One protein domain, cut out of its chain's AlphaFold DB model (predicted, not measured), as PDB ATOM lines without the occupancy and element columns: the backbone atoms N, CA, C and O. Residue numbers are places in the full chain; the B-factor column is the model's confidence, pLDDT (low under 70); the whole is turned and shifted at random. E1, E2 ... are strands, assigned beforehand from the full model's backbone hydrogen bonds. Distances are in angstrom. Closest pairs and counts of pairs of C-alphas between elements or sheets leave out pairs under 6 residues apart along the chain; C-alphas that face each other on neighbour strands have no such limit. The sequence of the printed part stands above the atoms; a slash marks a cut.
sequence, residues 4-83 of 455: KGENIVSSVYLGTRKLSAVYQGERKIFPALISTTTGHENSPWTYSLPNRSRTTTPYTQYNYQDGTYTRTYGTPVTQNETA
ATOM      1  N   LYS A   4     194.049 218.301 130.185       83.12
ATOM      2  CA  LYS A   4     194.312 219.342 131.182       83.12
ATOM      3  C   LYS A   4     193.595 218.946 132.472       83.12
ATOM      4  O   LYS A   4     192.387 219.141 132.596       83.12
ATOM      5  N   GLY A   5     194.338 218.353 133.406       83.19
ATOM      6  CA  GLY A   5     193.745 217.650 134.547       83.19
ATOM      7  C   GLY A   5     192.931 216.444 134.071       83.19
ATOM      8  O   GLY A   5     193.388 215.689 133.212       83.19
ATOM      9  N   GLU A   6     191.712 216.297 134.584       81.56
ATOM     10  CA  GLU A   6     190.787 215.223 134.185       81.56
ATOM     11  C   GLU A   6     190.071 215.496 132.852       81.56
ATOM     12  O   GLU A   6     189.528 214.581 132.236       81.56
ATOM     13  N   ASN A   7     190.121 216.736 132.354       82.06
ATOM     14  CA  ASN A   7     189.416 217.132 131.141       82.06
ATOM     15  C   ASN A   7     190.215 216.794 129.875       82.06
ATOM     16  O   ASN A   7     191.411 217.092 129.761       82.06
ATOM     17  N   ILE A   8     189.528 216.221 128.886       83.31
ATOM     18  CA  ILE A   8     190.076 215.998 127.547       83.31
ATOM     19  C   ILE A   8     190.046 217.318 126.772       83.31
ATOM     20  O   ILE A   8     189.044 218.031 126.761       83.31
ATOM     21  N   VAL A   9     191.162 217.658 126.125       84.56
ATOM     22  CA  VAL A   9     191.281 218.899 125.354       84.56
ATOM     23  C   VAL A   9     190.597 218.730 123.996       84.56
ATOM     24  O   VAL A   9     191.017 217.886 123.205       84.56
ATOM     25  N   SER A  10     189.586 219.557 123.712       80.50
ATOM     26  CA  SER A  10     188.806 219.527 122.460       80.50
ATOM     27  C   SER A  10     189.385 220.390 121.335       80.50
ATOM     28  O   SER A  10     189.063 220.216 120.163       80.50
ATOM     29  N   SER A  11     190.255 221.344 121.660       83.62
ATOM     30  CA  SER A  11     190.904 222.210 120.675       83.62
ATOM     31  C   SER A  11     192.212 222.777 121.217       83.62
ATOM     32  O   SER A  11     192.350 223.015 122.415       83.62
ATOM     33  N   VAL A  12     193.188 222.977 120.330       85.81
ATOM     34  CA  VAL A  12     194.496 223.556 120.660       85.81
ATOM     35  C   VAL A  12     194.779 224.696 119.695       85.81
ATOM     36  O   VAL A  12     194.544 224.567 118.493       85.81
ATOM     37  N   TYR A  13     195.301 225.801 120.221       87.12
ATOM     38  CA  TYR A  13     195.624 227.002 119.461       87.12
ATOM     39  C   TYR A  13     197.087 227.390 119.680       87.12
ATOM     40  O   TYR A  13     197.602 227.271 120.791       87.12
ATOM     41  N   LEU A  14     197.743 227.872 118.623       86.56
ATOM     42  CA  LEU A  14     199.026 228.571 118.699       86.56
ATOM     43  C   LEU A  14     198.774 230.038 118.340       86.56
ATOM     44  O   LEU A  14     198.525 230.363 117.177       86.56
ATOM     45  N   GLY A  15     198.757 230.911 119.349       86.94
ATOM     46  CA  GLY A  15     198.200 232.257 119.202       86.94
ATOM     47  C   GLY A  15     196.709 232.183 118.859       86.94
ATOM     48  O   GLY A  15     195.933 231.591 119.604       86.94
ATOM     49  N   THR A  16     196.311 232.737 117.712       86.94
ATOM     50  CA  THR A  16     194.926 232.696 117.198       86.94
ATOM     51  C   THR A  16     194.656 231.534 116.235       86.94
ATOM     52  O   THR A  16     193.506 231.287 115.870       86.94
ATOM     53  N   ARG A  17     195.684 230.789 115.808       87.12
ATOM     54  CA  ARG A  17     195.542 229.714 114.816       87.12
ATOM     55  C   ARG A  17     195.185 228.391 115.490       87.12
ATOM     56  O   ARG A  17     195.961 227.888 116.301       87.12
ATOM     57  N   LYS A  18     194.059 227.784 115.101       86.56
ATOM     58  CA  LYS A  18     193.692 226.421 115.521       86.56
ATOM     59  C   LYS A  18     194.663 225.413 114.901       86.56
ATOM     60  O   LYS A  18     194.859 225.400 113.685       86.56
ATOM     61  N   LEU A  19     195.270 224.578 115.735       85.44
ATOM     62  CA  LEU A  19     196.152 223.504 115.293       85.44
ATOM     63  C   LEU A  19     195.322 222.280 114.893       85.44
ATOM     64  O   LEU A  19     194.431 221.859 115.629       85.44
ATOM     65  N   SER A  20     195.637 221.691 113.738       81.38
ATOM     66  CA  SER A  20     195.025 220.441 113.261       81.38
ATOM     67  C   SER A  20     195.675 219.193 113.861       81.38
ATOM     68  O   SER A  20     195.080 218.116 113.853       81.38
ATOM     69  N   ALA A  21     196.899 219.317 114.385       85.56
ATOM     70  CA  ALA A  21     197.586 218.245 115.082       85.56
ATOM     71  C   ALA A  21     198.657 218.770 116.050       85.56
ATOM     72  O   ALA A  21     199.252 219.820 115.817       85.56
ATOM     73  N   VAL A  22     198.932 218.007 117.109       86.56
ATOM     74  CA  VAL A  22     200.082 218.201 118.006       86.56
ATOM     75  C   VAL A  22     200.804 216.867 118.139       86.56
ATOM     76  O   VAL A  22     200.156 215.833 118.325       86.56
ATOM     77  N   TYR A  23     202.132 216.894 118.063       86.12
ATOM     78  CA  TYR A  23     202.999 215.723 118.165       86.12
ATOM     79  C   TYR A  23     203.945 215.871 119.358       86.12
ATOM     80  O   TYR A  23     204.361 216.978 119.694       86.12
ATOM     81  N   GLN A  24     204.271 214.751 119.995       84.31
ATOM     82  CA  GLN A  24     205.335 214.645 120.986       84.31
ATOM     83  C   GLN A  24     206.339 213.615 120.470       84.31
ATOM     84  O   GLN A  24     206.045 212.418 120.435       84.31
ATOM     85  N   GLY A  25     207.495 214.100 120.010       86.31
ATOM     86  CA  GLY A  25     208.371 213.314 119.140       86.31
ATOM     87  C   GLY A  25     207.633 212.932 117.855       86.31
ATOM     88  O   GLY A  25     206.917 213.748 117.279       86.31
ATOM     89  N   GLU A  26     207.741 211.670 117.451       83.38
ATOM     90  CA  GLU A  26     207.039 211.126 116.278       83.38
ATOM     91  C   GLU A  26     205.566 210.768 116.563       83.38
ATOM     92  O   GLU A  26     204.786 210.494 115.651       83.38
ATOM     93  N   ARG A  27     205.135 210.785 117.833       79.75
ATOM     94  CA  ARG A  27     203.789 210.357 118.227       79.75
ATOM     95  C   ARG A  27     202.795 211.513 118.173       79.75
ATOM     96  O   ARG A  27     202.920 212.490 118.909       79.75
ATOM     97  N   LYS A  28     201.721 211.363 117.395       83.25
ATOM     98  CA  LYS A  28     200.581 212.293 117.412       83.25
ATOM     99  C   LYS A  28     199.841 212.214 118.752       83.25
ATOM    100  O   LYS A  28     199.338 211.157 119.134       83.25
ATOM    101  N   ILE A  29     199.754 213.332 119.470       86.06
ATOM    102  CA  ILE A  29     199.063 213.447 120.766       86.06
ATOM    103  C   ILE A  29     197.763 214.264 120.692       86.06
ATOM    104  O   ILE A  29     196.927 214.132 121.593       86.06
ATOM    105  N   PHE A  30     197.567 215.048 119.622       88.81
ATOM    106  CA  PHE A  30     196.306 215.718 119.291       88.81
ATOM    107  C   PHE A  30     196.023 215.729 117.772       88.81
ATOM    108  O   PHE A  30     196.967 215.903 117.005       88.81
ATOM    109  N   PRO A  31     194.757 215.567 117.333       87.81
ATOM    110  CA  PRO A  31     193.684 214.972 118.112       87.81
ATOM    111  C   PRO A  31     193.964 213.466 118.312       87.81
ATOM    112  O   PRO A  31     194.323 212.757 117.374       87.81
ATOM    113  N   ALA A  32     193.901 212.990 119.557       85.31
ATOM    114  CA  ALA A  32     194.046 211.575 119.886       85.31
ATOM    115  C   ALA A  32     192.712 210.841 119.729       85.31
ATOM    116  O   ALA A  32     191.647 211.439 119.893       85.31
ATOM    117  N   LEU A  33     192.791 209.542 119.444       86.69
ATOM    118  CA  LEU A  33     191.641 208.644 119.403       86.69
ATOM    119  C   LEU A  33     191.012 208.535 120.802       86.69
ATOM    120  O   LEU A  33     191.725 208.248 121.766       86.69
ATOM    121  N   ILE A  34     189.702 208.773 120.906       88.81
ATOM    122  CA  ILE A  34     188.932 208.605 122.150       88.81
ATOM    123  C   ILE A  34     188.206 207.266 122.156       88.81
ATOM    124  O   ILE A  34     188.244 206.555 123.156       88.81
ATOM    125  N   SER A  35     187.529 206.932 121.059       88.06
ATOM    126  CA  SER A  35     186.736 205.713 120.965       88.06
ATOM    127  C   SER A  35     186.692 205.191 119.540       88.06
ATOM    128  O   SER A  35     186.817 205.942 118.567       88.06
ATOM    129  N   THR A  36     186.473 203.887 119.443       91.62
ATOM    130  CA  THR A  36     186.175 203.202 118.194       91.62
ATOM    131  C   THR A  36     184.766 202.649 118.299       91.62
ATOM    132  O   THR A  36     184.459 201.910 119.232       91.62
ATOM    133  N   THR A  37     183.905 203.019 117.354       93.12
ATOM    134  CA  THR A  37     182.545 202.486 117.249       93.12
ATOM    135  C   THR A  37     182.459 201.632 115.998       93.12
ATOM    136  O   THR A  37     182.778 202.096 114.903       93.12
ATOM    137  N   THR A  38     182.023 200.390 116.158       92.75
ATOM    138  CA  THR A  38     181.713 199.493 115.045       92.75
ATOM    139  C   THR A  38     180.209 199.380 114.893       92.75
ATOM    140  O   THR A  38     179.488 199.293 115.886       92.75
ATOM    141  N   GLY A  39     179.732 199.358 113.657       91.88
ATOM    142  CA  GLY A  39     178.314 199.211 113.373       91.88
ATOM    143  C   GLY A  39     178.071 198.755 111.949       91.88
ATOM    144  O   GLY A  39     179.002 198.426 111.216       91.88
ATOM    145  N   HIS A  40     176.800 198.756 111.571       92.75
ATOM    146  CA  HIS A  40     176.363 198.404 110.232       92.75
ATOM    147  C   HIS A  40     175.489 199.520 109.676       92.75
ATOM    148  O   HIS A  40     174.655 200.079 110.390       92.75
ATOM    149  N   GLU A  41     175.688 199.834 108.406       92.56
ATOM    150  CA  GLU A  41     174.808 200.698 107.634       92.56
ATOM    151  C   GLU A  41     173.997 199.812 106.685       92.56
ATOM    152  O   GLU A  41     174.566 199.022 105.932       92.56
ATOM    153  N   ASN A  42     172.668 199.885 106.783       92.56
ATOM    154  CA  ASN A  42     171.749 199.037 106.028       92.56
ATOM    155  C   ASN A  42     171.068 199.853 104.931       92.56
ATOM    156  O   ASN A  42     170.497 200.906 105.217       92.56
ATOM    157  N   SER A  43     171.067 199.343 103.701       93.75
ATOM    158  CA  SER A  43     170.207 199.882 102.644       93.75
ATOM    159  C   SER A  43     168.725 199.583 102.932       93.75
ATOM    160  O   SER A  43     168.420 198.682 103.726       93.75
ATOM    161  N   PRO A  44     167.784 200.269 102.254       92.69
ATOM    162  CA  PRO A  44     166.391 199.842 102.222       92.69
ATOM    163  C   PRO A  44     166.264 198.388 101.750       92.69
ATOM    164  O   PRO A  44     167.088 197.900 100.968       92.69
ATOM    165  N   TRP A  45     165.224 197.705 102.225       93.75
ATOM    166  CA  TRP A  45     164.870 196.373 101.747       93.75
ATOM    167  C   TRP A  45     164.367 196.428 100.305       93.75
ATOM    168  O   TRP A  45     163.562 197.286  99.950       93.75
ATOM    169  N   THR A  46     164.812 195.472  99.496       93.94
ATOM    170  CA  THR A  46     164.226 195.158  98.191       93.94
ATOM    171  C   THR A  46     163.412 193.880  98.331       93.94
ATOM    172  O   THR A  46     163.917 192.887  98.859       93.94
ATOM    173  N   TYR A  47     162.156 193.911  97.888       91.12
ATOM    174  CA  TYR A  47     161.207 192.815  98.068       91.12
ATOM    175  C   TYR A  47     161.081 191.987  96.789       91.12
ATOM    176  O   TYR A  47     160.856 192.510  95.700       91.12
ATOM    177  N   SER A  48     161.227 190.675  96.929       91.44
ATOM    178  CA  SER A  48     161.003 189.663  95.897       91.44
ATOM    179  C   SER A  48     160.327 188.479  96.581       91.44
ATOM    180  O   SER A  48     160.971 187.484  96.918       91.44
ATOM    181  N   LEU A  49     159.040 188.673  96.894       90.75
ATOM    182  CA  LEU A  49     158.246 187.798  97.761       90.75
ATOM    183  C   LEU A  49     158.391 186.319  97.345       90.75
ATOM    184  O   LEU A  49     158.379 186.030  96.148       90.75
ATOM    185  N   PRO A  50     158.563 185.386  98.302       92.38
ATOM    186  CA  PRO A  50     158.503 185.556  99.763       92.38
ATOM    187  C   PRO A  50     159.786 186.118 100.405       92.38
ATOM    188  O   PRO A  50     159.880 186.203 101.629       92.38
ATOM    189  N   ASN A  51     160.793 186.472  99.609       94.12
ATOM    190  CA  ASN A  51     162.097 186.889 100.104       94.12
ATOM    191  C   ASN A  51     162.264 188.411 100.064       94.12
ATOM    192  O   ASN A  51     161.661 189.118  99.256       94.12
ATOM    193  N   ARG A  52     163.143 188.926 100.919       93.81
ATOM    194  CA  ARG A  52     163.671 190.285 100.806       93.81
ATOM    195  C   ARG A  52     165.176 190.285 100.999       93.81
ATOM    196  O   ARG A  52     165.721 189.470 101.742       93.81
ATOM    197  N   SER A  53     165.837 191.224 100.339       94.62
ATOM    198  CA  SER A  53     167.287 191.387 100.403       94.62
ATOM    199  C   SER A  53     167.666 192.840 100.652       94.62
ATOM    200  O   SER A  53     167.005 193.750 100.145       94.62
ATOM    201  N   ARG A  54     168.746 193.071 101.395       94.25
ATOM    202  CA  ARG A  54     169.377 194.390 101.537       94.25
ATOM    203  C   ARG A  54     170.890 194.259 101.599       94.25
ATOM    204  O   ARG A  54     171.415 193.194 101.921       94.25
ATOM    205  N   THR A  55     171.583 195.360 101.352       95.56
ATOM    206  CA  THR A  55     173.030 195.444 101.533       95.56
ATOM    207  C   THR A  55     173.333 195.964 102.928       95.56
ATOM    208  O   THR A  55     172.821 197.007 103.342       95.56
ATOM    209  N   THR A  56     174.189 195.244 103.640       95.06
ATOM    210  CA  THR A  56     174.695 195.613 104.958       95.06
ATOM    211  C   THR A  56     176.186 195.905 104.835       95.06
ATOM    212  O   THR A  56     176.975 195.020 104.505       95.06
ATOM    213  N   THR A  57     176.586 197.144 105.111       94.06
ATOM    214  CA  THR A  57     177.991 197.562 105.052       94.06
ATOM    215  C   THR A  57     178.515 197.780 106.470       94.06
ATOM    216  O   THR A  57     178.072 198.720 107.141       94.06
ATOM    217  N   PRO A  58     179.438 196.938 106.972       93.56
ATOM    218  CA  PRO A  58     180.059 197.178 108.265       93.56
ATOM    219  C   PRO A  58     180.934 198.430 108.185       93.56
ATOM    220  O   PRO A  58     181.626 198.663 107.191       93.56
ATOM    221  N   TYR A  59     180.935 199.233 109.238       93.62
ATOM    222  CA  TYR A  59     181.817 200.386 109.345       93.62
ATOM    223  C   TYR A  59     182.559 200.382 110.674       93.62
ATOM    224  O   TYR A  59     182.054 199.938 111.705       93.62
ATOM    225  N   THR A  60     183.768 200.929 110.638       93.88
ATOM    226  CA  THR A  60     184.531 201.301 111.827       93.88
ATOM    227  C   THR A  60     184.689 202.811 111.821       93.88
ATOM    228  O   THR A  60     185.188 203.390 110.855       93.88
ATOM    229  N   GLN A  61     184.227 203.462 112.882       93.75
ATOM    230  CA  GLN A  61     184.347 204.898 113.068       93.75
ATOM    231  C   GLN A  61     185.335 205.186 114.191       93.75
ATOM    232  O   GLN A  61     185.135 204.779 115.337       93.75
ATOM    233  N   TYR A  62     186.393 205.912 113.849       91.81
ATOM    234  CA  TYR A  62     187.371 206.430 114.794       91.81
ATOM    235  C   TYR A  62     186.944 207.831 115.207       91.81
ATOM    236  O   TYR A  62     186.906 208.728 114.363       91.81
ATOM    237  N   ASN A  63     186.608 208.011 116.482       90.31
ATOM    238  CA  ASN A  63     186.213 209.302 117.033       90.31
ATOM    239  C   ASN A  63     187.411 209.944 117.726       90.31
ATOM    240  O   ASN A  63     188.012 209.361 118.638       90.31
ATOM    241  N   TYR A  64     187.758 211.152 117.303       90.06
ATOM    242  CA  TYR A  64     188.909 211.876 117.816       90.06
ATOM    243  C   TYR A  64     188.498 212.946 118.822       90.06
ATOM    244  O   TYR A  64     187.361 213.410 118.866       90.06
ATOM    245  N   GLN A  65     189.457 213.351 119.651       87.81
ATOM    246  CA  GLN A  65     189.195 214.264 120.763       87.81
ATOM    247  C   GLN A  65     188.740 215.671 120.384       87.81
ATOM    248  O   GLN A  65     188.209 216.379 121.231       87.81
ATOM    249  N   ASP A  66     188.916 216.071 119.130       85.50
ATOM    250  CA  ASP A  66     188.447 217.350 118.597       85.50
ATOM    251  C   ASP A  66     187.018 217.302 118.029       85.50
ATOM    252  O   ASP A  66     186.563 218.284 117.442       85.50
ATOM    253  N   GLY A  67     186.315 216.175 118.197       84.00
ATOM    254  CA  GLY A  67     184.964 215.946 117.680       84.00
ATOM    255  C   GLY A  67     184.928 215.511 116.215       84.00
ATOM    256  O   GLY A  67     183.850 215.231 115.688       84.00
ATOM    257  N   THR A  68     186.083 215.427 115.549       88.31
ATOM    258  CA  THR A  68     186.158 214.866 114.201       88.31
ATOM    259  C   THR A  68     186.080 213.346 114.246       88.31
ATOM    260  O   THR A  68     186.389 212.702 115.256       88.31
ATOM    261  N   TYR A  69     185.676 212.755 113.126       88.69
ATOM    262  CA  TYR A  69     185.696 211.314 112.959       88.69
ATOM    263  C   TYR A  69     186.190 210.939 111.569       88.69
ATOM    264  O   TYR A  69     186.017 211.674 110.599       88.69
ATOM    265  N   THR A  70     186.783 209.755 111.477       90.12
ATOM    266  CA  THR A  70     187.033 209.088 110.198       90.12
ATOM    267  C   THR A  70     186.273 207.780 110.199       90.12
ATOM    268  O   THR A  70     186.424 206.982 111.127       90.12
ATOM    269  N   ARG A  71     185.460 207.561 109.166       91.25
ATOM    270  CA  ARG A  71     184.717 206.319 108.982       91.25
ATOM    271  C   ARG A  71     185.338 205.524 107.842       91.25
ATOM    272  O   ARG A  71     185.487 206.034 106.737       91.25
ATOM    273  N   THR A  72     185.694 204.282 108.132       91.94
ATOM    274  CA  THR A  72     186.163 203.311 107.146       91.94
ATOM    275  C   THR A  72     185.107 202.233 106.980       91.94
ATOM    276  O   THR A  72     184.655 201.652 107.970       91.94
ATOM    277  N   TYR A  73     184.727 201.975 105.735       91.88
ATOM    278  CA  TYR A  73     183.762 200.946 105.376       91.88
ATOM    279  C   TYR A  73     184.482 199.639 105.050       91.88
ATOM    280  O   TYR A  73     185.521 199.646 104.390       91.88
ATOM    281  N   GLY A  74     183.945 198.531 105.553       90.75
ATOM    282  CA  GLY A  74     184.368 197.188 105.173       90.75
ATOM    283  C   GLY A  74     183.654 196.705 103.912       90.75
ATOM    284  O   GLY A  74     182.906 197.445 103.273       90.75
ATOM    285  N   THR A  75     183.874 195.439 103.566       93.19
ATOM    286  CA  THR A  75     183.220 194.800 102.421       93.19
ATOM    287  C   THR A  75     181.708 194.697 102.660       93.19
ATOM    288  O   THR A  75     181.306 194.126 103.677       93.19
ATOM    289  N   PRO A  76     180.864 195.219 101.753       92.94
ATOM    290  CA  PRO A  76     179.420 195.040 101.837       92.94
ATOM    291  C   PRO A  76     179.035 193.562 101.733       92.94
ATOM    292  O   PRO A  76     179.624 192.817 100.949       92.94
ATOM    293  N   VAL A  77     178.018 193.151 102.488       93.56
ATOM    294  CA  VAL A  77     177.430 191.809 102.409       93.56
ATOM    295  C   VAL A  77     175.933 191.894 102.146       93.56
ATOM    296  O   VAL A  77     175.259 192.816 102.607       93.56
ATOM    297  N   THR A  78     175.405 190.922 101.409       94.00
ATOM    298  CA  THR A  78     173.964 190.803 101.181       94.00
ATOM    299  C   THR A  78     173.327 190.075 102.354       94.00
ATOM    300  O   THR A  78     173.688 188.939 102.659       94.00
ATOM    301  N   GLN A  79     172.354 190.720 102.988       94.19
ATOM    302  CA  GLN A  79     171.474 190.085 103.956       94.19
ATOM    303  C   GLN A  79     170.183 189.668 103.253       94.19
ATOM    304  O   GLN A  79     169.544 190.493 102.601       94.19
ATOM    305  N   ASN A  80     169.792 188.408 103.438       94.00
ATOM    306  CA  ASN A  80     168.538 187.858 102.935       94.00
ATOM    307  C   ASN A  80     167.641 187.435 104.090       94.00
ATOM    308  O   ASN A  80     168.118 187.001 105.140       94.00
ATOM    309  N   GLU A  81     166.342 187.531 103.859       94.62
ATOM    310  CA  GLU A  81     165.319 187.078 104.783       94.62
ATOM    311  C   GLU A  81     164.134 186.508 104.007       94.62
ATOM    312  O   GLU A  81     163.742 187.048 102.972       94.62
ATOM    313  N   THR A  82     163.558 185.431 104.530       95.31
ATOM    314  CA  THR A  82     162.345 184.802 104.006       95.31
ATOM    315  C   THR A  82     161.205 185.052 104.983       95.31
ATOM    316  O   THR A  82     161.359 184.830 106.184       95.31
ATOM    317  N   ALA A  83     160.073 185.526 104.474       95.06
ATOM    318  CA  ALA A  83     158.881 185.747 105.278       95.06
ATOM    319  C   ALA A  83     158.261 184.433 105.778       95.06
ATOM    320  O   ALA A  83     158.327 183.397 105.115       95.06
TER     321      ALA A  83
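What this domain is: This is residues 4 to 83 of the 455 residues of an uncharacterized protein of bioreactor metagenome (UniProt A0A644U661). A long, narrow, twisted ribbon runs into a small head at one end. The long strand E5 is the spine of the ribbon, with E3 and E4 in succession along one side and E6 and E7 along the other; the head holds the hairpin of E1 and E2 and the winding residues 4 to 21, which have no named element. The printed part has 80 residues with seven named strands, E1 to E7 in order along the chain, and no named helix; the class is all strand, with antiparallel neighbours in both sheets. The whole is extended, with a radius of gyration of the C-alphas of 20.1 A, and a rod in outline, spanning 63 by 24 by 23 A.

Where its parts are: Find C-alpha 51 at (162.097, 186.889, 100.104); from there E5, residues 51 to 64, runs 40.7 A to C-alpha 64 at (188.909, 211.876, 117.816). E3, residues 33 to 42, is 25.8 A long, and E4, residues 46 to 48, is 6.8 A. E6, residues 69 to 73, covers 13.0 A, and E7, residues 77 to 82, covers 16.7 A, ending at C-alpha 82 at (162.345, 184.802, 104.006). Look last at E1, residues 22 to 24, 7.0 A, and E2, residues 27 to 30, 9.3 A.

How they stand to each other: Start at E5, which has four antiparallel neighbours in a branched sheet. On one side of it, E3 lies beside residues 55 to 64, at 168 degrees between directions, with N 37 and O 61 2.9 A apart, within hydrogen-bond range. E4 is on that side too, beside residues 51 to 53, in a hairpin with E5; N 48 and O 51 are within hydrogen-bond range at 2.8 A. On the other side, E6 forms a hairpin with E5 beside residues 59 to 64, with N 60 and O 72 within range at 2.9 A. E7 is beside residues 51 to 56, with N 52 and O 81 within range at 2.8 A. E4, E5 and E6 make a meander, each strand the antiparallel neighbour of the one before. E2 runs on into E3 across a break of 2 residues, at 77 degrees. E1 and E2 form a separate hairpin, with N 24 and O 27 within range at 2.8 A; E1 is apart from E5, and E2 is only just apart from it, closest 8.5 A.

The domain as a whole: Look for the two C-alphas farthest apart at Gly 15 and Pro 50, 64.3 A. In residues 4 to 21, find a short antiparallel pairing of residues 13 to 14 with 17 to 18. The six links between named strands are tight, and the printed part has no cut. The mean pLDDT of the printed part is 89.4, and no printed residue is under 70.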